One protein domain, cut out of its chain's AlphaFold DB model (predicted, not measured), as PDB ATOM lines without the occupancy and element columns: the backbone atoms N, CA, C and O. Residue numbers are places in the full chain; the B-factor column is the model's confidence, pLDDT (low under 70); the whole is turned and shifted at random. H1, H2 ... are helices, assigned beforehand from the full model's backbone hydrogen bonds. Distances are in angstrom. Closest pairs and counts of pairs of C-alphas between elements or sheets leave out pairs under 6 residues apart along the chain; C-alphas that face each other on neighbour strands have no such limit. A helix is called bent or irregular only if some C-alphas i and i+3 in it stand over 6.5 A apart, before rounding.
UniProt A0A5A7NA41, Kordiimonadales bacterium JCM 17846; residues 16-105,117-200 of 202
ATOM      1  N   VAL A  16     155.830 -12.957 133.460       93.06
ATOM      2  CA  VAL A  16     154.995 -12.982 132.245       93.06
ATOM      3  C   VAL A  16     155.756 -13.560 131.048       93.06
ATOM      4  O   VAL A  16     155.196 -14.349 130.288       93.06
ATOM      5  N   ARG A  17     157.043 -13.220 130.885       94.62
ATOM      6  CA  ARG A  17     157.874 -13.790 129.811       94.62
ATOM      7  C   ARG A  17     158.140 -15.279 130.004       94.62
ATOM      8  O   ARG A  17     158.071 -16.023 129.033       94.62
ATOM      9  N   LEU A  18     158.448 -15.703 131.229       96.81
ATOM     10  CA  LEU A  18     158.657 -17.120 131.540       96.81
ATOM     11  C   LEU A  18     157.387 -17.923 131.282       96.81
ATOM     12  O   LEU A  18     157.448 -18.923 130.575       96.81
ATOM     13  N   PHE A  19     156.240 -17.429 131.763       96.31
ATOM     14  CA  PHE A  19     154.943 -18.026 131.473       96.31
ATOM     15  C   PHE A  19     154.760 -18.220 129.970       96.31
ATOM     16  O   PHE A  19     154.467 -19.331 129.546       96.31
ATOM     17  N   HIS A  20     154.972 -17.167 129.174       95.75
ATOM     18  CA  HIS A  20     154.775 -17.220 127.729       95.75
ATOM     19  C   HIS A  20     155.618 -18.314 127.064       95.75
ATOM     20  O   HIS A  20     155.069 -19.150 126.352       95.75
ATOM     21  N   TRP A  21     156.928 -18.340 127.322       98.06
ATOM     22  CA  TRP A  21     157.821 -19.305 126.678       98.06
ATOM     23  C   TRP A  21     157.588 -20.739 127.153       98.06
ATOM     24  O   TRP A  21     157.561 -21.645 126.326       98.06
ATOM     25  N   ILE A  22     157.347 -20.953 128.450       98.44
ATOM     26  CA  ILE A  22     156.998 -22.281 128.974       98.44
ATOM     27  C   ILE A  22     155.687 -22.757 128.342       98.44
ATOM     28  O   ILE A  22     155.613 -23.873 127.838       98.44
ATOM     29  N   ASN A  23     154.668 -21.896 128.301       97.75
ATOM     30  CA  ASN A  23     153.360 -22.254 127.762       97.75
ATOM     31  C   ASN A  23     153.414 -22.528 126.254       97.75
ATOM     32  O   ASN A  23     152.731 -23.433 125.788       97.75
ATOM     33  N   LEU A  24     154.243 -21.791 125.505       97.75
ATOM     34  CA  LEU A  24     154.490 -22.045 124.085       97.75
ATOM     35  C   LEU A  24     155.141 -23.416 123.866       97.75
ATOM     36  O   LEU A  24     154.678 -24.182 123.028       97.75
ATOM     37  N   LEU A  25     156.186 -23.747 124.627       98.56
ATOM     38  CA  LEU A  25     156.863 -25.042 124.506       98.56
ATOM     39  C   LEU A  25     155.937 -26.201 124.892       98.56
ATOM     40  O   LEU A  25     155.874 -27.195 124.171       98.56
ATOM     41  N   CYS A  26     155.171 -26.057 125.977       98.56
ATOM     42  CA  CYS A  26     154.152 -27.034 126.350       98.56
ATOM     43  C   CYS A  26     153.097 -27.188 125.253       98.56
ATOM     44  O   CYS A  26     152.768 -28.312 124.900       98.56
ATOM     45  N   PHE A  27     152.597 -26.085 124.689       97.00
ATOM     46  CA  PHE A  27     151.623 -26.116 123.599       97.00
ATOM     47  C   PHE A  27     152.153 -26.885 122.384       97.00
ATOM     48  O   PHE A  27     151.465 -27.764 121.880       97.00
ATOM     49  N   LEU A  28     153.388 -26.616 121.946       97.56
ATOM     50  CA  LEU A  28     154.000 -27.328 120.818       97.56
ATOM     51  C   LEU A  28     154.206 -28.821 121.119       97.56
ATOM     52  O   LEU A  28     153.968 -29.660 120.252       97.56
ATOM     53  N   GLY A  29     154.603 -29.166 122.347       98.06
ATOM     54  CA  GLY A  29     154.729 -30.560 122.780       98.06
ATOM     55  C   GLY A  29     153.383 -31.288 122.827       98.06
ATOM     56  O   GLY A  29     153.261 -32.397 122.307       98.06
ATOM     57  N   LEU A  30     152.357 -30.651 123.396       97.94
ATOM     58  CA  LEU A  30     150.990 -31.176 123.460       97.94
ATOM     59  C   LEU A  30     150.384 -31.334 122.065       97.94
ATOM     60  O   LEU A  30     149.774 -32.367 121.808       97.94
ATOM     61  N   LEU A  31     150.609 -30.375 121.159       96.12
ATOM     62  CA  LEU A  31     150.238 -30.460 119.744       96.12
ATOM     63  C   LEU A  31     150.876 -31.687 119.089       96.12
ATOM     64  O   LEU A  31     150.179 -32.521 118.518       96.12
ATOM     65  N   GLY A  32     152.201 -31.813 119.198       96.12
ATOM     66  CA  GLY A  32     152.950 -32.893 118.560       96.12
ATOM     67  C   GLY A  32     152.528 -34.272 119.064       96.12
ATOM     68  O   GLY A  32     152.160 -35.134 118.271       96.12
ATOM     69  N   VAL A  33     152.516 -34.476 120.385       97.25
ATOM     70  CA  VAL A  33     152.102 -35.759 120.980       97.25
ATOM     71  C   VAL A  33     150.607 -36.006 120.759       97.25
ATOM     72  O   VAL A  33     150.203 -37.129 120.470       97.25
ATOM     73  N   GLY A  34     149.781 -34.962 120.853       95.88
ATOM     74  CA  GLY A  34     148.340 -35.027 120.628       95.88
ATOM     75  C   GLY A  34     147.982 -35.484 119.216       95.88
ATOM     76  O   GLY A  34     147.070 -36.295 119.068       95.88
ATOM     77  N   LEU A  35     148.721 -35.040 118.195       95.12
ATOM     78  CA  LEU A  35     148.538 -35.492 116.814       95.12
ATOM     79  C   LEU A  35     148.860 -36.981 116.666       95.12
ATOM     80  O   LEU A  35     148.096 -37.717 116.044       95.12
ATOM     81  N   VAL A  36     149.944 -37.452 117.289       96.56
ATOM     82  CA  VAL A  36     150.299 -38.883 117.277       96.56
ATOM     83  C   VAL A  36     149.240 -39.718 118.003       96.56
ATOM     84  O   VAL A  36     148.892 -40.798 117.536       96.56
ATOM     85  N   ILE A  37     148.684 -39.224 119.116       95.44
ATOM     86  CA  ILE A  37     147.568 -39.885 119.812       95.44
ATOM     87  C   ILE A  37     146.329 -39.941 118.911       95.44
ATOM     88  O   ILE A  37     145.698 -40.994 118.815       95.44
ATOM     89  N   PHE A  38     145.991 -38.828 118.257       94.25
ATOM     90  CA  PHE A  38     144.808 -38.705 117.405       94.25
ATOM     91  C   PHE A  38     144.855 -39.680 116.222       94.25
ATOM     92  O   PHE A  38     143.899 -40.420 116.002       94.25
ATOM     93  N   TYR A  39     145.999 -39.765 115.537       95.12
ATOM     94  CA  TYR A  39     146.226 -40.694 114.424       95.12
ATOM     95  C   TYR A  39     146.793 -42.052 114.861       95.12
ATOM     96  O   TYR A  39     147.207 -42.855 114.030       95.12
ATOM     97  N   GLY A  40     146.816 -42.362 116.162       94.12
ATOM     98  CA  GLY A  40     147.485 -43.559 116.679       94.12
ATOM     99  C   GLY A  40     146.913 -44.878 116.144       94.12
ATOM    100  O   GLY A  40     147.621 -45.882 116.120       94.12
ATOM    101  N   GLY A  41     145.645 -44.888 115.716       91.44
ATOM    102  CA  GLY A  41     145.044 -46.020 115.003       91.44
ATOM    103  C   GLY A  41     145.660 -46.226 113.619       91.44
ATOM    104  O   GLY A  41     146.132 -47.321 113.326       91.44
ATOM    105  N   ASP A  42     145.730 -45.158 112.826       94.94
ATOM    106  CA  ASP A  42     146.288 -45.167 111.467       94.94
ATOM    107  C   ASP A  42     147.801 -45.430 111.465       94.94
ATOM    108  O   ASP A  42     148.340 -46.041 110.546       94.94
ATOM    109  N   LEU A  43     148.488 -45.014 112.533       95.12
ATOM    110  CA  LEU A  43     149.921 -45.229 112.746       95.12
ATOM    111  C   LEU A  43     150.265 -46.618 113.313       95.12
ATOM    112  O   LEU A  43     151.438 -46.904 113.551       95.12
ATOM    113  N   GLY A  44     149.272 -47.477 113.571       95.56
ATOM    114  CA  GLY A  44     149.503 -48.830 114.088       95.56
ATOM    115  C   GLY A  44     150.055 -48.877 115.519       95.56
ATOM    116  O   GLY A  44     150.717 -49.843 115.895       95.56
ATOM    117  N   ILE A  45     149.803 -47.848 116.334       96.44
ATOM    118  CA  ILE A  45     150.304 -47.783 117.712       96.44
ATOM    119  C   ILE A  45     149.547 -48.787 118.594       96.44
ATOM    120  O   ILE A  45     148.311 -48.777 118.664       96.44
ATOM    121  N   SER A  46     150.296 -49.632 119.308       96.12
ATOM    122  CA  SER A  46     149.761 -50.610 120.264       96.12
ATOM    123  C   SER A  46     149.047 -49.940 121.448       96.12
ATOM    124  O   SER A  46     149.160 -48.733 121.667       96.12
ATOM    125  N   ASN A  47     148.310 -50.714 122.252       93.44
ATOM    126  CA  ASN A  47     147.687 -50.173 123.467       93.44
ATOM    127  C   ASN A  47     148.738 -49.638 124.450       93.44
ATOM    128  O   ASN A  47     148.581 -48.519 124.927       93.44
ATOM    129  N   ASP A  48     149.840 -50.359 124.657       95.31
ATOM    130  CA  ASP A  48     150.945 -49.904 125.513       95.31
ATOM    131  C   ASP A  48     151.571 -48.611 124.981       95.31
ATOM    132  O   ASP A  48     151.819 -47.673 125.738       95.31
ATOM    133  N   GLY A  49     151.739 -48.507 123.657       96.44
ATOM    134  CA  GLY A  49     152.201 -47.279 123.012       96.44
ATOM    135  C   GLY A  49     151.235 -46.108 123.217       96.44
ATOM    136  O   GLY A  49     151.666 -44.997 123.516       96.44
ATOM    137  N   LYS A  50     149.918 -46.343 123.131       95.50
ATOM    138  CA  LYS A  50     148.894 -45.322 123.412       95.50
ATOM    139  C   LYS A  50     148.928 -44.878 124.871       95.50
ATOM    140  O   LYS A  50     148.801 -43.684 125.128       95.50
ATOM    141  N   ILE A  51     149.104 -45.809 125.811       96.75
ATOM    142  CA  ILE A  51     149.258 -45.495 127.237       96.75
ATOM    143  C   ILE A  51     150.491 -44.609 127.433       96.75
ATOM    144  O   ILE A  51     150.362 -43.527 128.001       96.75
ATOM    145  N   ALA A  52     151.648 -45.008 126.897       97.88
ATOM    146  CA  ALA A  52     152.889 -44.246 127.016       97.88
ATOM    147  C   ALA A  52     152.768 -42.833 126.417       97.88
ATOM    148  O   ALA A  52     153.139 -41.847 127.054       97.88
ATOM    149  N   LEU A  53     152.181 -42.704 125.222       98.00
ATOM    150  CA  LEU A  53     151.939 -41.402 124.593       98.00
ATOM    151  C   LEU A  53     151.015 -40.522 125.441       98.00
ATOM    152  O   LEU A  53     151.305 -39.341 125.631       98.00
ATOM    153  N   LYS A  54     149.927 -41.082 125.984       97.75
ATOM    154  CA  LYS A  54     149.026 -40.348 126.883       97.75
ATOM    155  C   LYS A  54     149.727 -39.928 128.171       97.75
ATOM    156  O   LYS A  54     149.525 -38.801 128.600       97.75
ATOM    157  N   GLN A  55     150.565 -40.778 128.762       98.44
ATOM    158  CA  GLN A  55     151.354 -40.422 129.946       98.44
ATOM    159  C   GLN A  55     152.277 -39.237 129.652       98.44
ATOM    160  O   GLN A  55     152.275 -38.262 130.398       98.44
ATOM    161  N   ILE A  56     153.004 -39.267 128.529       98.62
ATOM    162  CA  ILE A  56     153.855 -38.147 128.096       98.62
ATOM    163  C   ILE A  56     153.015 -36.881 127.888       98.62
ATOM    164  O   ILE A  56     153.364 -35.817 128.400       98.62
ATOM    165  N   HIS A  57     151.885 -36.991 127.184       98.50
ATOM    166  CA  HIS A  57     150.977 -35.871 126.947       98.50
ATOM    167  C   HIS A  57     150.474 -35.262 128.266       98.50
ATOM    168  O   HIS A  57     150.529 -34.049 128.448       98.50
ATOM    169  N   VAL A  58     150.052 -36.095 129.221       98.50
ATOM    170  CA  VAL A  58     149.564 -35.657 130.536       98.50
ATOM    171  C   VAL A  58     150.675 -35.027 131.375       98.50
ATOM    172  O   VAL A  58     150.431 -34.002 132.001       98.50
ATOM    173  N   LEU A  59     151.903 -35.556 131.353       98.75
ATOM    174  CA  LEU A  59     153.040 -34.945 132.054       98.75
ATOM    175  C   LEU A  59     153.325 -33.526 131.542       98.75
ATOM    176  O   LEU A  59     153.483 -32.600 132.341       98.75
ATOM    177  N   ILE A  60     153.329 -33.329 130.221       98.81
ATOM    178  CA  ILE A  60     153.453 -31.989 129.626       98.81
ATOM    179  C   ILE A  60     152.238 -31.131 130.012       98.81
ATOM    180  O   ILE A  60     152.389 -29.956 130.352       98.81
ATOM    181  N   GLY A  61     151.043 -31.727 130.023       98.56
ATOM    182  CA  GLY A  61     149.791 -31.099 130.439       98.56
ATOM    183  C   GLY A  61     149.806 -30.614 131.892       98.56
ATOM    184  O   GLY A  61     149.278 -29.543 132.182       98.56
ATOM    185  N   TYR A  62     150.466 -31.328 132.804       98.81
ATOM    186  CA  TYR A  62     150.651 -30.882 134.184       98.81
ATOM    187  C   TYR A  62     151.572 -29.675 134.285       98.81
ATOM    188  O   TYR A  62     151.246 -28.729 135.001       98.81
ATOM    189  N   VAL A  63     152.679 -29.657 133.536       98.75
ATOM    190  CA  VAL A  63     153.557 -28.477 133.477       98.75
ATOM    191  C   VAL A  63     152.794 -27.279 132.909       98.75
ATOM    192  O   VAL A  63     152.847 -26.188 133.476       98.75
ATOM    193  N   PHE A  64     152.026 -27.494 131.838       98.69
ATOM    194  CA  PHE A  64     151.151 -26.490 131.240       98.69
ATOM    195  C   PHE A  64     150.134 -25.936 132.248       98.69
ATOM    196  O   PHE A  64     150.079 -24.727 132.466       98.69
ATOM    197  N   ALA A  65     149.363 -26.808 132.903       98.56
ATOM    198  CA  ALA A  65     148.316 -26.418 133.843       98.56
ATOM    199  C   ALA A  65     148.889 -25.718 135.085       98.56
ATOM    200  O   ALA A  65     148.345 -24.705 135.525       98.56
ATOM    201  N   ALA A  66     150.018 -26.196 135.617       98.38
ATOM    202  CA  ALA A  66     150.707 -25.560 136.736       98.38
ATOM    203  C   ALA A  66     151.234 -24.164 136.361       98.38
ATOM    204  O   ALA A  66     151.026 -23.200 137.100       98.38
ATOM    205  N   ASN A  67     151.860 -24.021 135.190       98.44
ATOM    206  CA  ASN A  67     152.331 -22.730 134.687       98.44
ATOM    207  C   ASN A  67     151.163 -21.760 134.424       98.44
ATOM    208  O   ASN A  67     151.249 -20.573 134.752       98.44
ATOM    209  N   LEU A  68     150.039 -22.264 133.901       98.12
ATOM    210  CA  LEU A  68     148.810 -21.491 133.743       98.12
ATOM    211  C   LEU A  68     148.262 -21.032 135.098       98.12
ATOM    212  O   LEU A  68     147.943 -19.855 135.239       98.12
ATOM    213  N   LEU A  69     148.235 -21.898 136.114       97.81
ATOM    214  CA  LEU A  69     147.815 -21.539 137.471       97.81
ATOM    215  C   LEU A  69     148.701 -20.444 138.081       97.81
ATOM    216  O   LEU A  69     148.187 -19.468 138.630       97.81
ATOM    217  N   VAL A  70     150.024 -20.542 137.923       97.06
ATOM    218  CA  VAL A  70     150.951 -19.475 138.337       97.06
ATOM    219  C   VAL A  70     150.601 -18.163 137.639       97.06
ATOM    220  O   VAL A  70     150.544 -17.114 138.283       97.06
ATOM    221  N   ARG A  71     150.295 -18.197 136.337       96.00
ATOM    222  CA  ARG A  71     149.866 -17.007 135.596       96.00
ATOM    223  C   ARG A  71     148.520 -16.465 136.066       96.00
ATOM    224  O   ARG A  71     148.367 -15.238 136.061       96.00
ATOM    225  N   ILE A  72     147.583 -17.332 136.461       96.06
ATOM    226  CA  ILE A  72     146.294 -16.930 137.036       96.06
ATOM    227  C   ILE A  72     146.551 -16.104 138.297       96.06
ATOM    228  O   ILE A  72     146.092 -14.967 138.407       96.06
ATOM    229  N   ILE A  73     147.355 -16.647 139.215       96.44
ATOM    230  CA  ILE A  73     147.732 -15.995 140.476       96.44
ATOM    231  C   ILE A  73     148.466 -14.675 140.196       96.44
ATOM    232  O   ILE A  73     148.133 -13.632 140.767       96.44
ATOM    233  N   TRP A  74     149.406 -14.678 139.247       95.81
ATOM    234  CA  TRP A  74     150.154 -13.482 138.853       95.81
ATOM    235  C   TRP A  74     149.264 -12.375 138.269       95.81
ATOM    236  O   TRP A  74     149.587 -11.194 138.386       95.81
ATOM    237  N   GLY A  75     148.104 -12.715 137.699       94.25
ATOM    238  CA  GLY A  75     147.112 -11.732 137.255       94.25
ATOM    239  C   GLY A  75     146.494 -10.906 138.393       94.25
ATOM    240  O   GLY A  75     145.920  -9.844 138.133       94.25
ATOM    241  N   PHE A  76     146.633 -11.336 139.647       94.56
ATOM    242  CA  PHE A  76     146.174 -10.587 140.819       94.56
ATOM    243  C   PHE A  76     147.300  -9.775 141.467       94.56
ATOM    244  O   PHE A  76     147.111  -8.593 141.758       94.56
ATOM    245  N   VAL A  77     148.472 -10.386 141.662       94.56
ATOM    246  CA  VAL A  77     149.572  -9.809 142.465       94.56
ATOM    247  C   VAL A  77     150.720  -9.216 141.643       94.56
ATOM    248  O   VAL A  77     151.573  -8.524 142.192       94.56
ATOM    249  N   GLY A  78     150.752  -9.469 140.333       90.88
ATOM    250  CA  GLY A  78     151.852  -9.086 139.451       90.88
ATOM    251  C   GLY A  78     151.930  -7.594 139.118       90.88
ATOM    252  O   GLY A  78     151.172  -6.751 139.624       90.88
ATOM    253  N   SER A  79     152.865  -7.274 138.214       90.12
ATOM    254  CA  SER A  79     153.075  -5.912 137.707       90.12
ATOM    255  C   SER A  79     151.801  -5.330 137.072       90.12
ATOM    256  O   SER A  79     150.935  -6.092 136.640       90.12
ATOM    257  N   PRO A  80     151.655  -3.991 136.980       87.19
ATOM    258  CA  PRO A  80     150.441  -3.360 136.455       87.19
ATOM    259  C   PRO A  80     149.953  -3.970 135.134       87.19
ATOM    260  O   PRO A  80     148.802  -4.385 135.059       87.19
ATOM    261  N   HIS A  81     150.842  -4.157 134.153       85.50
ATOM    262  CA  HIS A  81     150.504  -4.731 132.844       85.50
ATOM    263  C   HIS A  81     150.165  -6.233 132.875       85.50
ATOM    264  O   HIS A  81     149.568  -6.742 131.930       85.50
ATOM    265  N   ALA A  82     150.513  -6.956 133.943       88.12
ATOM    266  CA  ALA A  82     150.182  -8.372 134.101       88.12
ATOM    267  C   ALA A  82     148.765  -8.604 134.659       88.12
ATOM    268  O   ALA A  82     148.237  -9.720 134.550       88.12
ATOM    269  N   ARG A  83     148.160  -7.570 135.264       89.56
ATOM    270  CA  ARG A  83     146.911  -7.687 136.024       89.56
ATOM    271  C   ARG A  83     145.693  -7.940 135.143       89.56
ATOM    272  O   ARG A  83     145.568  -7.373 134.060       89.56
ATOM    273  N   TRP A  84     144.716  -8.672 135.676       88.88
ATOM    274  CA  TRP A  84     143.474  -9.022 134.970       88.88
ATOM    275  C   TRP A  84     142.706  -7.840 134.393       88.88
ATOM    276  O   TRP A  84     142.169  -7.932 133.293       88.88
ATOM    277  N   ARG A  85     142.715  -6.695 135.085       83.69
ATOM    278  CA  ARG A  85     142.064  -5.463 134.613       83.69
ATOM    279  C   ARG A  85     142.559  -5.003 133.231       83.69
ATOM    280  O   ARG A  85     141.808  -4.353 132.517       83.69
ATOM    281  N   HIS A  86     143.805  -5.327 132.871       80.81
ATOM    282  CA  HIS A  86     144.406  -4.994 131.574       80.81
ATOM    283  C   HIS A  86     144.206  -6.098 130.526       80.81
ATOM    284  O   HIS A  86     144.489  -5.884 129.353       80.81
ATOM    285  N   LEU A  87     143.699  -7.262 130.937       81.38
ATOM    286  CA  LEU A  87     143.403  -8.402 130.071       81.38
ATOM    287  C   LEU A  87     141.907  -8.465 129.725       81.38
ATOM    288  O   LEU A  87     141.545  -8.848 128.621       81.38
ATOM    289  N   PHE A  88     141.029  -8.004 130.616       84.25
ATOM    290  CA  PHE A  88     139.578  -8.018 130.420       84.25
ATOM    291  C   PHE A  88     139.101  -7.141 129.256       84.25
ATOM    292  O   PHE A  88     139.060  -5.916 129.344       84.25
ATOM    293  N   ALA A  89     138.687  -7.801 128.175       83.25
ATOM    294  CA  ALA A  89     138.159  -7.189 126.958       83.25
ATOM    295  C   ALA A  89     136.633  -6.963 127.032       83.25
ATOM    296  O   ALA A  89     135.889  -7.321 126.120       83.25
ATOM    297  N   PHE A  90     136.142  -6.401 128.141       82.00
ATOM    298  CA  PHE A  90     134.713  -6.151 128.357       82.00
ATOM    299  C   PHE A  90     134.438  -4.826 129.083       82.00
ATOM    300  O   PHE A  90     135.318  -4.216 129.685       82.00
ATOM    301  N   GLY A  91     133.185  -4.368 129.007       85.00
ATOM    302  CA  GLY A  91     132.702  -3.142 129.651       85.00
ATOM    303  C   GLY A  91     132.781  -1.869 128.789       85.00
ATOM    304  O   GLY A  91     133.342  -1.890 127.689       85.00
ATOM    305  N   PRO A  92     132.207  -0.746 129.271       85.19
ATOM    306  CA  PRO A  92     132.072   0.495 128.497       85.19
ATOM    307  C   PRO A  92     133.414   1.065 128.022       85.19
ATOM    308  O   PRO A  92     133.561   1.407 126.852       85.19
ATOM    309  N   ARG A  93     134.426   1.063 128.901       82.88
ATOM    310  CA  ARG A  93     135.776   1.575 128.601       82.88
ATOM    311  C   ARG A  93     136.481   0.794 127.491       82.88
ATOM    312  O   ARG A  93     137.151   1.385 126.651       82.88
ATOM    313  N   TYR A  94     136.341  -0.533 127.470       85.69
ATOM    314  CA  TYR A  94     136.908  -1.352 126.397       85.69
ATOM    315  C   TYR A  94     136.193  -1.090 125.065       85.69
ATOM    316  O   TYR A  94     136.853  -0.924 124.043       85.69
ATOM    317  N   ARG A  95     134.855  -0.991 125.077       87.12
ATOM    318  CA  ARG A  95     134.051  -0.704 123.874       87.12
ATOM    319  C   ARG A  95     134.417   0.639 123.249       87.12
ATOM    320  O   ARG A  95     134.561   0.720 122.034       87.12
ATOM    321  N   GLU A  96     134.608   1.665 124.071       85.88
ATOM    322  CA  GLU A  96     135.051   2.984 123.620       85.88
ATOM    323  C   GLU A  96     136.442   2.924 122.974       85.88
ATOM    324  O   GLU A  96     136.620   3.394 121.849       85.88
ATOM    325  N   ARG A  97     137.411   2.274 123.639       85.56
ATOM    326  CA  ARG A  97     138.765   2.066 123.097       85.56
ATOM    327  C   ARG A  97     138.741   1.300 121.777       85.56
ATOM    328  O   ARG A  97     139.405   1.704 120.829       85.56
ATOM    329  N   LEU A  98     137.957   0.227 121.693       87.19
ATOM    330  CA  LEU A  98     137.801  -0.556 120.472       87.19
ATOM    331  C   LEU A  98     137.191   0.285 119.344       87.19
ATOM    332  O   LEU A  98     137.691   0.250 118.226       87.19
ATOM    333  N   ALA A  99     136.152   1.073 119.626       87.75
ATOM    334  CA  ALA A  99     135.513   1.921 118.625       87.75
ATOM    335  C   ALA A  99     136.465   3.002 118.089       87.75
ATOM    336  O   ALA A  99     136.543   3.190 116.876       87.75
ATOM    337  N   ARG A 100     137.235   3.665 118.967       84.69
ATOM    338  CA  ARG A 100     138.291   4.614 118.566       84.69
ATOM    339  C   ARG A 100     139.374   3.938 117.722       84.69
ATOM    340  O   ARG A 100     139.764   4.470 116.687       84.69
ATOM    341  N   TYR A 101     139.809   2.742 118.127       83.94
ATOM    342  CA  TYR A 101     140.793   1.950 117.388       83.94
ATOM    343  C   TYR A 101     140.297   1.577 115.980       83.94
ATOM    344  O   TYR A 101     141.028   1.739 115.007       83.94
ATOM    345  N   LEU A 102     139.041   1.134 115.846       86.19
ATOM    346  CA  LEU A 102     138.444   0.743 114.561       86.19
ATOM    347  C   LEU A 102     138.187   1.927 113.625       86.19
ATOM    348  O   LEU A 102     138.350   1.789 112.413       86.19
ATOM    349  N   ARG A 103     137.826   3.096 114.166       87.94
ATOM    350  CA  ARG A 103     137.648   4.327 113.381       87.94
ATOM    351  C   ARG A 103     138.960   4.926 112.870       87.94
ATOM    352  O   ARG A 103     138.924   5.845 112.061       87.94
ATOM    353  N   LYS A 104     140.113   4.382 113.286       74.44
ATOM    354  CA  LYS A 104     141.448   4.938 113.008       74.44
ATOM    355  C   LYS A 104     141.587   6.383 113.493       74.44
ATOM    356  O   LYS A 104     142.449   7.104 113.000       74.44
ATOM    357  N   ASP A 105     140.823   6.766 114.520       66.62
ATOM    358  CA  ASP A 105     140.837   8.106 115.135       66.62
ATOM    359  C   ASP A 105     142.157   8.404 115.887       66.62
ATOM    360  O   ASP A 105     142.238   9.353 116.662       66.62
ATOM    361  N   ASN A 117     146.962  -3.556 121.929       86.06
ATOM    362  CA  ASN A 117     145.850  -2.788 121.369       86.06
ATOM    363  C   ASN A 117     144.504  -3.481 121.707       86.06
ATOM    364  O   ASN A 117     144.514  -4.643 122.126       86.06
ATOM    365  N   PRO A 118     143.341  -2.824 121.529       87.44
ATOM    366  CA  PRO A 118     142.049  -3.418 121.884       87.44
ATOM    367  C   PRO A 118     141.777  -4.787 121.235       87.44
ATOM    368  O   PRO A 118     141.314  -5.699 121.916       87.44
ATOM    369  N   LEU A 119     142.139  -4.988 119.962       88.19
ATOM    370  CA  LEU A 119     141.994  -6.295 119.305       88.19
ATOM    371  C   LEU A 119     142.936  -7.355 119.893       88.19
ATOM    372  O   LEU A 119     142.535  -8.497 120.099       88.19
ATOM    373  N   GLY A 120     144.174  -6.978 120.214       88.44
ATOM    374  CA  GLY A 120     145.141  -7.844 120.883       88.44
ATOM    375  C   GLY A 120     144.680  -8.236 122.287       88.44
ATOM    376  O   GLY A 120     144.834  -9.387 122.682       88.44
ATOM    377  N   GLN A 121     144.048  -7.312 123.014       89.06
ATOM    378  CA  GLN A 121     143.459  -7.583 124.322       89.06
ATOM    379  C   GLN A 121     142.338  -8.629 124.215       89.06
ATOM    380  O   GLN A 121     142.310  -9.573 125.003       89.06
ATOM    381  N   LEU A 122     141.459  -8.509 123.212       91.19
ATOM    382  CA  LEU A 122     140.418  -9.507 122.940       91.19
ATOM    383  C   LEU A 122     141.002 -10.867 122.563       91.19
ATOM    384  O   LEU A 122     140.568 -11.883 123.100       91.19
ATOM    385  N   SER A 123     141.999 -10.886 121.677       92.00
ATOM    386  CA  SER A 123     142.673 -12.116 121.256       92.00
ATOM    387  C   SER A 123     143.282 -12.858 122.446       92.00
ATOM    388  O   SER A 123     143.026 -14.048 122.621       92.00
ATOM    389  N   VAL A 124     144.012 -12.156 123.317       91.38
ATOM    390  CA  VAL A 124     144.605 -12.758 124.518       91.38
ATOM    391  C   VAL A 124     143.534 -13.227 125.500       91.38
ATOM    392  O   VAL A 124     143.703 -14.281 126.108       91.38
ATOM    393  N   PHE A 125     142.426 -12.496 125.646       92.62
ATOM    394  CA  PHE A 125     141.310 -12.927 126.489       92.62
ATOM    395  C   PHE A 125     140.682 -14.236 125.987       92.62
ATOM    396  O   PHE A 125     140.539 -15.174 126.768       92.62
ATOM    397  N   VAL A 126     140.375 -14.332 124.689       93.50
ATOM    398  CA  VAL A 126     139.844 -15.561 124.073       93.50
ATOM    399  C   VAL A 126     140.845 -16.706 124.196       93.50
ATOM    400  O   VAL A 126     140.474 -17.794 124.630       93.50
ATOM    401  N   LEU A 127     142.123 -16.453 123.902       93.69
ATOM    402  CA  LEU A 127     143.186 -17.438 124.078       93.69
ATOM    403  C   LEU A 127     143.227 -17.953 125.519       93.69
ATOM    404  O   LEU A 127     143.339 -19.152 125.731       93.69
ATOM    405  N   TYR A 128     143.079 -17.080 126.515       94.25
ATOM    406  CA  TYR A 128     143.060 -17.492 127.916       94.25
ATOM    407  C   TYR A 128     141.916 -18.465 128.227       94.25
ATOM    408  O   TYR A 128     142.126 -19.455 128.925       94.25
ATOM    409  N   LEU A 129     140.720 -18.208 127.688       94.25
ATOM    410  CA  LEU A 129     139.572 -19.106 127.835       94.25
ATOM    411  C   LEU A 129     139.830 -20.467 127.178       94.25
ATOM    412  O   LEU A 129     139.490 -21.489 127.768       94.25
ATOM    413  N   LEU A 130     140.473 -20.486 126.007       95.50
ATOM    414  CA  LEU A 130     140.865 -21.723 125.324       95.50
ATOM    415  C   LEU A 130     141.930 -22.503 126.110       95.50
ATOM    416  O   LEU A 130     141.825 -23.713 126.266       95.50
ATOM    417  N   LEU A 131     142.939 -21.826 126.665       96.25
ATOM    418  CA  LEU A 131     143.955 -22.479 127.498       96.25
ATOM    419  C   LEU A 131     143.337 -23.075 128.772       96.25
ATOM    420  O   LEU A 131     143.695 -24.183 129.168       96.25
ATOM    421  N   LEU A 132     142.391 -22.365 129.398       97.00
ATOM    422  CA  LEU A 132     141.651 -22.862 130.559       97.00
ATOM    423  C   LEU A 132     140.772 -24.065 130.207       97.00
ATOM    424  O   LEU A 132     140.788 -25.052 130.940       97.00
ATOM    425  N   SER A 133     140.024 -24.007 129.101       97.25
ATOM    426  CA  SER A 133     139.175 -25.125 128.682       97.25
ATOM    427  C   SER A 133     140.012 -26.368 128.378       97.25
ATOM    428  O   SER A 133     139.668 -27.457 128.840       97.25
ATOM    429  N   GLN A 134     141.156 -26.205 127.705       97.69
ATOM    430  CA  GLN A 134     142.117 -27.276 127.437       97.69
ATOM    431  C   GLN A 134     142.716 -27.857 128.722       97.69
ATOM    432  O   GLN A 134     142.744 -29.076 128.877       97.69
ATOM    433  N   ALA A 135     143.122 -27.016 129.681       98.06
ATOM    434  CA  ALA A 135     143.638 -27.484 130.968       98.06
ATOM    435  C   ALA A 135     142.590 -28.301 131.742       98.06
ATOM    436  O   ALA A 135     142.876 -29.406 132.190       98.06
ATOM    437  N   VAL A 136     141.365 -27.783 131.880       98.06
ATOM    438  CA  VAL A 136     140.298 -28.443 132.650       98.06
ATOM    439  C   VAL A 136     139.896 -29.770 132.011       98.06
ATOM    440  O   VAL A 136     139.842 -30.795 132.690       98.06
ATOM    441  N   THR A 137     139.645 -29.769 130.700       98.31
ATOM    442  CA  THR A 137     139.279 -30.994 129.977       98.31
ATOM    443  C   THR A 137     140.421 -32.009 129.976       98.31
ATOM    444  O   THR A 137     140.176 -33.184 130.231       98.31
ATOM    445  N   GLY A 138     141.669 -31.570 129.788       97.94
ATOM    446  CA  GLY A 138     142.852 -32.430 129.820       97.94
ATOM    447  C   GLY A 138     143.080 -33.090 131.181       97.94
ATOM    448  O   GLY A 138     143.337 -34.289 131.239       97.94
ATOM    449  N   LEU A 139     142.917 -32.353 132.288       98.50
ATOM    450  CA  LEU A 139     143.031 -32.905 133.647       98.50
ATOM    451  C   LEU A 139     141.941 -33.944 133.949       98.50
ATOM    452  O   LEU A 139     142.213 -34.958 134.591       98.50
ATOM    453  N   PHE A 140     140.716 -33.731 133.463       98.50
ATOM    454  CA  PHE A 140     139.654 -34.733 133.570       98.50
ATOM    455  C   PHE A 140     139.952 -35.979 132.716       98.50
ATOM    456  O   PHE A 140     139.759 -37.117 133.154       98.50
ATOM    457  N   LEU A 141     140.459 -35.784 131.495       98.12
ATOM    458  CA  LEU A 141     140.850 -36.878 130.607       98.12
ATOM    459  C   LEU A 141     142.033 -37.679 131.160       98.12
ATOM    460  O   LEU A 141     142.016 -38.898 131.047       98.12
ATOM    461  N   ALA A 142     142.994 -37.042 131.833       98.31
ATOM    462  CA  ALA A 142     144.074 -37.733 132.537       98.31
ATOM    463  C   ALA A 142     143.535 -38.735 133.571       98.31
ATOM    464  O   ALA A 142     143.980 -39.881 133.621       98.31
ATOM    465  N   GLY A 143     142.527 -38.336 134.351       97.81
ATOM    466  CA  GLY A 143     141.884 -39.231 135.312       97.81
ATOM    467  C   GLY A 143     141.056 -40.333 134.658       97.81
ATOM    468  O   GLY A 143     141.142 -41.483 135.072       97.81
ATOM    469  N   SER A 144     140.298 -40.017 133.608       97.25
ATOM    470  CA  SER A 144     139.424 -41.003 132.951       97.25
ATOM    471  C   SER A 144     140.125 -41.948 131.967       97.25
ATOM    472  O   SER A 144     139.566 -42.992 131.635       97.25
ATOM    473  N   ASP A 145     141.325 -41.608 131.487       96.06
ATOM    474  CA  ASP A 145     142.135 -42.477 130.622       96.06
ATOM    475  C   ASP A 145     143.249 -43.222 131.355       96.06
ATOM    476  O   ASP A 145     143.586 -44.330 130.939       96.06
ATOM    477  N   LEU A 146     143.858 -42.605 132.371       97.44
ATOM    478  CA  LEU A 146     145.056 -43.131 133.032       97.44
ATOM    479  C   LEU A 146     144.882 -43.357 134.536       97.44
ATOM    480  O   LEU A 146     145.817 -43.837 135.167       97.44
ATOM    481  N   PHE A 147     143.736 -42.988 135.118       97.69
ATOM    482  CA  PHE A 147     143.524 -42.963 136.572       97.69
ATOM    483  C   PHE A 147     144.494 -42.030 137.311       97.69
ATOM    484  O   PHE A 147     144.757 -42.186 138.500       97.69
ATOM    485  N   TRP A 148     145.005 -41.005 136.623       98.06
ATOM    486  CA  TRP A 148     145.930 -40.032 137.202       98.06
ATOM    487  C   TRP A 148     145.209 -38.833 137.852       98.06
ATOM    488  O   TRP A 148     144.056 -38.538 137.524       98.06
ATOM    489  N   PRO A 149     145.857 -38.102 138.779       97.69
ATOM    490  CA  PRO A 149     145.276 -36.916 139.407       97.69
ATOM    491  C   PRO A 149     144.791 -35.849 138.402       97.69
ATOM    492  O   PRO A 149     145.337 -35.732 137.302       97.69
ATOM    493  N   PRO A 150     143.803 -35.010 138.768       97.50
ATOM    494  CA  PRO A 150     143.202 -34.897 140.099       97.50
ATOM    495  C   PRO A 150     142.048 -35.879 140.356       97.50
ATOM    496  O   PRO A 150     141.824 -36.253 141.502       97.50
ATOM    497  N   VAL A 151     141.338 -36.325 139.315       97.75
ATOM    498  CA  VAL A 151     140.107 -37.132 139.462       97.75
ATOM    499  C   VAL A 151     140.321 -38.636 139.297       97.75
ATOM    500  O   VAL A 151     139.376 -39.400 139.431       97.75
ATOM    501  N   GLY A 152     141.545 -39.078 139.003       97.75
ATOM    502  CA  GLY A 152     141.841 -40.474 138.686       97.75
ATOM    503  C   GLY A 152     141.420 -41.486 139.746       97.75
ATOM    504  O   GLY A 152     140.838 -42.503 139.390       97.75
ATOM    505  N   HIS A 153     141.628 -41.171 141.027       97.19
ATOM    506  CA  HIS A 153     141.187 -42.027 142.132       97.19
ATOM    507  C   HIS A 153     139.658 -42.180 142.166       97.19
ATOM    508  O   HIS A 153     139.176 -43.298 142.256       97.19
ATOM    509  N   LEU A 154     138.906 -41.087 141.977       97.94
ATOM    510  CA  LEU A 154     137.439 -41.116 141.922       97.94
ATOM    511  C   LEU A 154     136.941 -41.957 140.747       97.94
ATOM    512  O   LEU A 154     135.987 -42.716 140.888       97.94
ATOM    513  N   ILE A 155     137.586 -41.833 139.581       98.19
ATOM    514  CA  ILE A 155     137.239 -42.660 138.423       98.19
ATOM    515  C   ILE A 155     137.546 -44.128 138.712       98.19
ATOM    516  O   ILE A 155     136.714 -44.979 138.417       98.19
ATOM    517  N   ALA A 156     138.713 -44.428 139.282       97.88
ATOM    518  CA  ALA A 156     139.111 -45.796 139.575       97.88
ATOM    519  C   ALA A 156     138.187 -46.458 140.606       97.88
ATOM    520  O   ALA A 156     137.770 -47.593 140.410       97.88
ATOM    521  N   GLU A 157     137.822 -45.735 141.667       97.69
ATOM    522  CA  GLU A 157     136.856 -46.184 142.674       97.69
ATOM    523  C   GLU A 157     135.481 -46.453 142.066       97.69
ATOM    524  O   GLU A 157     134.836 -47.438 142.412       97.69
ATOM    525  N   TRP A 158     135.047 -45.603 141.136       97.69
ATOM    526  CA  TRP A 158     133.751 -45.747 140.488       97.69
ATOM    527  C   TRP A 158     133.689 -46.964 139.561       97.69
ATOM    528  O   TRP A 158     132.704 -47.699 139.590       97.69
ATOM    529  N   ILE A 159     134.720 -47.197 138.741       97.94
ATOM    530  CA  ILE A 159     134.651 -48.214 137.680       97.94
ATOM    531  C   ILE A 159     135.257 -49.570 138.055       97.94
ATOM    532  O   ILE A 159     135.225 -50.469 137.217       97.94
ATOM    533  N   ALA A 160     135.873 -49.734 139.228       98.06
ATOM    534  CA  ALA A 160     136.485 -51.006 139.610       98.06
ATOM    535  C   ALA A 160     135.435 -52.127 139.696       98.06
ATOM    536  O   ALA A 160     134.377 -51.955 140.299       98.06
ATOM    537  N   ALA A 161     135.731 -53.286 139.100       97.50
ATOM    538  CA  ALA A 161     134.858 -54.452 139.198       97.50
ATOM    539  C   ALA A 161     134.778 -54.979 140.648       97.50
ATOM    540  O   ALA A 161     135.726 -54.807 141.424       97.50
ATOM    541  N   PRO A 162     133.698 -55.689 141.028       96.06
ATOM    542  CA  PRO A 162     133.592 -56.299 142.351       96.06
ATOM    543  C   PRO A 162     134.805 -57.180 142.689       96.06
ATOM    544  O   PRO A 162     135.144 -58.105 141.953       96.06
ATOM    545  N   GLY A 163     135.457 -56.897 143.820       95.31
ATOM    546  CA  GLY A 163     136.652 -57.618 144.273       95.31
ATOM    547  C   GLY A 163     137.980 -57.130 143.679       95.31
ATOM    548  O   GLY A 163     139.024 -57.654 144.056       95.31
ATOM    549  N   VAL A 164     137.965 -56.120 142.803       97.00
ATOM    550  CA  VAL A 164     139.171 -55.449 142.297       97.00
ATOM    551  C   VAL A 164     139.443 -54.206 143.142       97.00
ATOM    552  O   VAL A 164     138.559 -53.373 143.339       97.00
ATOM    553  N   ALA A 165     140.668 -54.057 143.649       96.94
ATOM    554  CA  ALA A 165     141.049 -52.833 144.344       96.94
ATOM    555  C   ALA A 165     141.232 -51.686 143.326       96.94
ATOM    556  O   ALA A 165     141.928 -51.877 142.327       96.94
ATOM    557  N   PRO A 166     140.692 -50.475 143.568       95.88
ATOM    558  CA  PRO A 166     140.830 -49.343 142.643       95.88
ATOM    559  C   PRO A 166     142.281 -48.986 142.284       95.88
ATOM    560  O   PRO A 166     142.560 -48.554 141.167       95.88
ATOM    561  N   ALA A 167     143.217 -49.194 143.215       94.75
ATOM    562  CA  ALA A 167     144.643 -48.945 143.005       94.75
ATOM    563  C   ALA A 167     145.298 -49.898 141.987       94.75
ATOM    564  O   ALA A 167     146.341 -49.558 141.433       94.75
ATOM    565  N   ASP A 168     144.679 -51.053 141.721       95.25
ATOM    566  CA  ASP A 168     145.191 -52.075 140.803       95.25
ATOM    567  C   ASP A 168     144.640 -51.914 139.376       95.25
ATOM    568  O   ASP A 168     144.968 -52.703 138.486       95.25
ATOM    569  N   LEU A 169     143.792 -50.907 139.123       95.69
ATOM    570  CA  LEU A 169     143.263 -50.667 137.786       95.69
ATOM    571  C   LEU A 169     144.362 -50.239 136.812       95.69
ATOM    572  O   LEU A 169     145.124 -49.302 137.046       95.69
ATOM    573  N   VAL A 170     144.373 -50.895 135.653       94.38
ATOM    574  CA  VAL A 170     145.317 -50.622 134.567       94.38
ATOM    575  C   VAL A 170     144.550 -50.143 133.339       94.38
ATOM    576  O   VAL A 170     143.622 -50.833 132.913       94.38
ATOM    577  N   PRO A 171     144.933 -49.012 132.712       95.50
ATOM    578  CA  PRO A 171     144.310 -48.539 131.481       95.50
ATOM    579  C   PRO A 171     144.201 -49.634 130.414       95.50
ATOM    580  O   PRO A 171     145.107 -50.439 130.234       95.50
ATOM    581  N   TYR A 172     143.097 -49.637 129.665       93.00
ATOM    582  CA  TYR A 172     142.771 -50.649 128.645       93.00
ATOM    583  C   TYR A 172     142.544 -52.095 129.147       93.00
ATOM    584  O   TYR A 172     142.164 -52.941 128.333       93.00
ATOM    585  N   ALA A 173     142.639 -52.387 130.450       94.56
ATOM    586  CA  ALA A 173     142.342 -53.710 131.010       94.56
ATOM    587  C   ALA A 173     140.845 -53.880 131.337       94.56
ATOM    588  O   ALA A 173     140.446 -53.946 132.495       94.56
ATOM    589  N   LYS A 174     140.002 -53.978 130.298       93.00
ATOM    590  CA  LYS A 174     138.533 -54.096 130.437       93.00
ATOM    591  C   LYS A 174     138.030 -55.138 131.457       93.00
ATOM    592  O   LYS A 174     137.031 -54.836 132.097       93.00
ATOM    593  N   PRO A 175     138.660 -56.318 131.635       95.75
ATOM    594  CA  PRO A 175     138.212 -57.291 132.636       95.75
ATOM    595  C   PRO A 175     138.277 -56.800 134.089       95.75
ATOM    596  O   PRO A 175     137.656 -57.410 134.949       95.75
ATOM    597  N   LEU A 176     139.027 -55.729 134.368       96.50
ATOM    598  CA  LEU A 176     139.131 -55.135 135.704       96.50
ATOM    599  C   LEU A 176     138.007 -54.131 136.004       96.50
ATOM    600  O   LEU A 176     137.931 -53.623 137.122       96.50
ATOM    601  N   TYR A 177     137.167 -53.808 135.018       97.62
ATOM    602  CA  TYR A 177     136.154 -52.764 135.139       97.62
ATOM    603  C   TYR A 177     134.756 -53.347 135.288       97.62
ATOM    604  O   TYR A 177     134.399 -54.304 134.598       97.62
ATOM    605  N   ASP A 178     133.942 -52.709 136.121       98.00
ATOM    606  CA  ASP A 178     132.502 -52.897 136.104       98.00
ATOM    607  C   ASP A 178     131.932 -52.387 134.760       98.00
ATOM    608  O   ASP A 178     132.156 -51.223 134.402       98.00
ATOM    609  N   PRO A 179     131.235 -53.226 133.967       97.25
ATOM    610  CA  PRO A 179     130.771 -52.836 132.637       97.25
ATOM    611  C   PRO A 179     129.751 -51.692 132.633       97.25
ATOM    612  O   PRO A 179     129.757 -50.892 131.692       97.25
ATOM    613  N   GLU A 180     128.882 -51.622 133.645       97.94
ATOM    614  CA  GLU A 180     127.821 -50.620 133.745       97.94
ATOM    615  C   GLU A 180     128.431 -49.264 134.101       97.94
ATOM    616  O   GLU A 180     128.331 -48.316 133.316       97.94
ATOM    617  N   HIS A 181     129.198 -49.202 135.191       97.94
ATOM    618  CA  HIS A 181     129.868 -47.968 135.604       97.94
ATOM    619  C   HIS A 181     130.883 -47.483 134.561       97.94
ATOM    620  O   HIS A 181     131.027 -46.280 134.326       97.94
ATOM    621  N   TYR A 182     131.572 -48.398 133.871       97.56
ATOM    622  CA  TYR A 182     132.459 -48.011 132.776       97.56
ATOM    623  C   TYR A 182     131.686 -47.356 131.621       97.56
ATOM    624  O   TYR A 182     132.158 -46.367 131.053       97.56
ATOM    625  N   ALA A 183     130.496 -47.855 131.269       97.62
ATOM    626  CA  ALA A 183     129.660 -47.256 130.227       97.62
ATOM    627  C   ALA A 183     129.130 -45.866 130.629       97.62
ATOM    628  O   ALA A 183     129.139 -44.935 129.813       97.62
ATOM    629  N   GLU A 184     128.739 -45.692 131.890       97.81
ATOM    630  CA  GLU A 184     128.345 -44.392 132.441       97.81
ATOM    631  C   GLU A 184     129.504 -43.391 132.411       97.81
ATOM    632  O   GLU A 184     129.360 -42.279 131.892       97.81
ATOM    633  N   MET A 185     130.691 -43.802 132.865       97.31
ATOM    634  CA  MET A 185     131.900 -42.978 132.824       97.31
ATOM    635  C   MET A 185     132.237 -42.544 131.398       97.31
ATOM    636  O   MET A 185     132.540 -41.374 131.149       97.31
ATOM    637  N   ARG A 186     132.135 -43.459 130.426       96.81
ATOM    638  CA  ARG A 186     132.340 -43.149 129.004       96.81
ATOM    639  C   ARG A 186     131.343 -42.111 128.488       96.81
ATOM    640  O   ARG A 186     131.741 -41.256 127.694       96.81
ATOM    641  N   SER A 187     130.098 -42.159 128.955       97.31
ATOM    642  CA  SER A 187     129.054 -41.191 128.603       97.31
ATOM    643  C   SER A 187     129.332 -39.817 129.219       97.31
ATOM    644  O   SER A 187     129.304 -38.814 128.506       97.31
ATOM    645  N   LEU A 188     129.717 -39.766 130.501       96.62
ATOM    646  CA  LEU A 188     130.148 -38.536 131.181       96.62
ATOM    647  C   LEU A 188     131.364 -37.900 130.497       96.62
ATOM    648  O   LEU A 188     131.453 -36.680 130.361       96.62
ATOM    649  N   ARG A 189     132.314 -38.725 130.053       96.25
ATOM    650  CA  ARG A 189     133.556 -38.280 129.420       96.25
ATOM    651  C   ARG A 189     133.356 -37.705 128.017       96.25
ATOM    652  O   ARG A 189     134.147 -36.858 127.600       96.25
ATOM    653  N   ALA A 190     132.345 -38.158 127.277       96.56
ATOM    654  CA  ALA A 190     132.112 -37.788 125.879       96.56
ATOM    655  C   ALA A 190     132.168 -36.266 125.589       96.56
ATOM    656  O   ALA A 190     132.894 -35.867 124.676       96.56
ATOM    657  N   PRO A 191     131.498 -35.377 126.349       96.44
ATOM    658  CA  PRO A 191     131.612 -33.934 126.120       96.44
ATOM    659  C   PRO A 191     133.028 -33.384 126.359       96.44
ATOM    660  O   PRO A 191     133.463 -32.498 125.625       96.44
ATOM    661  N   PHE A 192     133.776 -33.920 127.331       96.94
ATOM    662  CA  PHE A 192     135.143 -33.472 127.622       96.94
ATOM    663  C   PHE A 192     136.102 -33.815 126.490       96.94
ATOM    664  O   PHE A 192     136.896 -32.967 126.098       96.94
ATOM    665  N   ILE A 193     136.020 -35.032 125.939       94.88
ATOM    666  CA  ILE A 193     136.863 -35.418 124.800       94.88
ATOM    667  C   ILE A 193     136.520 -34.601 123.554       94.88
ATOM    668  O   ILE A 193     137.435 -34.116 122.895       94.88
ATOM    669  N   SER A 194     135.233 -34.374 123.276       94.50
ATOM    670  CA  SER A 194     134.810 -33.531 122.157       94.50
ATOM    671  C   SER A 194     135.362 -32.114 122.298       94.50
ATOM    672  O   SER A 194     135.995 -31.611 121.374       94.50
ATOM    673  N   LEU A 195     135.197 -31.485 123.464       95.56
ATOM    674  CA  LEU A 195     135.718 -30.138 123.697       95.56
ATOM    675  C   LEU A 195     137.253 -30.087 123.637       95.56
ATOM    676  O   LEU A 195     137.800 -29.133 123.096       95.56
ATOM    677  N   HIS A 196     137.946 -31.103 124.155       96.25
ATOM    678  CA  HIS A 196     139.408 -31.153 124.156       96.25
ATOM    679  C   HIS A 196     139.978 -31.282 122.738       96.25
ATOM    680  O   HIS A 196     140.865 -30.525 122.355       96.25
ATOM    681  N   VAL A 197     139.427 -32.199 121.937       91.50
ATOM    682  CA  VAL A 197     139.882 -32.463 120.565       91.50
ATOM    683  C   VAL A 197     139.462 -31.329 119.630       91.50
ATOM    684  O   VAL A 197     140.310 -30.713 118.989       91.50
ATOM    685  N   TYR A 198     138.170 -31.001 119.559       86.38
ATOM    686  CA  TYR A 198     137.697 -29.974 118.627       86.38
ATOM    687  C   TYR A 198     138.095 -28.568 119.060       86.38
ATOM    688  O   TYR A 198     138.416 -27.751 118.212       86.38
ATOM    689  N   GLY A 199     138.172 -28.284 120.361       81.12
ATOM    690  CA  GLY A 199     138.672 -26.996 120.849       81.12
ATOM    691  C   GLY A 199     140.149 -26.740 120.537       81.12
ATOM    692  O   GLY A 199     140.649 -25.666 120.861       81.12
ATOM    693  N   PHE A 200     140.843 -27.719 119.958       81.38
ATOM    694  CA  PHE A 200     142.241 -27.626 119.571       81.38
ATOM    695  C   PHE A 200     142.469 -27.791 118.057       81.38
ATOM    696  O   PHE A 200     143.353 -27.135 117.512       81.38
TER     697      PHE A 200
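Overview. This is residues 16 to 105 and 117 to 200 of the 202 residues of a protein of Kordiimonadales bacterium JCM 17846 (UniProt A0A5A7NA41). The model is a rod built along one long helix, H4: a hairpin of two long helices, H1 and H2, packs on it through H2, which crosses it steeply, while the short H3 sits at one end of H4. Near the other end of H4 the short H5 packs on it, and the bent helix H6 folds back from there, first its arm H6a on H5, then its arm H6b on H4. The printed part has 174 residues, with six named helices in the order H1 to H6, no named strand, and the class all helix. It is loose, with a radius of gyration of the C-alphas of 20.1 A, and spans 69 by 32 by 27 A.

Arrangement. H1, residues 16 to 38, touches H2, residues 47 to 77, at a shallow tilt of 23 degrees, opposite ways; the closest C-alphas, of Cys 26 and Phe 64, are 5.8 A apart, and the two form a helical hairpin. H2 touches the hub H4, residues 118 to 146, at a steep tilt of 43 degrees, closest at the C-alphas of Ala 65 and Ala 135, 5.6 A. H3, residues 92 to 102, touches residues 118 to 119 of H4 alone, closest at the C-alphas of Leu 98 and Pro 118, 5.3 A. H5, residues 152 to 159, touches residues 140 to 146 of H4 alone; the closest C-alphas, of Gly 143 and Gly 152, are 3.6 A apart. H6, residues 179 to 200, was assigned as one helix by its hydrogen bonds but is bent: C-alphas 188 and 191 are 7.0 A apart, and its arms, H6a and H6b, stand at 45 degrees. H6a touches H5, closest at the C-alphas of Ile 159 and His 181, 5.2 A. H6b touches residues 130 to 141 of H4 alone, closest at the C-alphas of Thr 137 and Phe 192, 5.4 A. H1 and H4 are apart. Every O i to N i+4 pair is within hydrogen-bond range in H1, H3, H4, H5 and H6a; in H2 it is 26 of 27 and in H6b 5 of 6.

Along the chain. H1 begins at C-alpha 16, (154.995, -12.982, 132.245), and is 31.4 A long. H2 measures 44.7 A, H3 15.3 A and H4 41.4 A, the last from C-alpha 118 at (142.049, -3.418, 121.884). H5 measures 10.6 A, H6a, residues 179 to 188, 14.4 A, and H6b, residues 191 to 200, 14.0 A, ending at C-alpha 200, (142.241, -27.626, 119.571).

Size, cuts and confidence. The C-alphas farthest apart, of Asp 105 and Gly 163, are 72.0 A apart. Residues 106 to 116 are not printed; C-alphas 105 and 117 are 13.5 A apart across the cut. The links H2 to H3 and H5 to H6 are long. The mean pLDDT of the printed part is 94.1, and residue 105 is under 70.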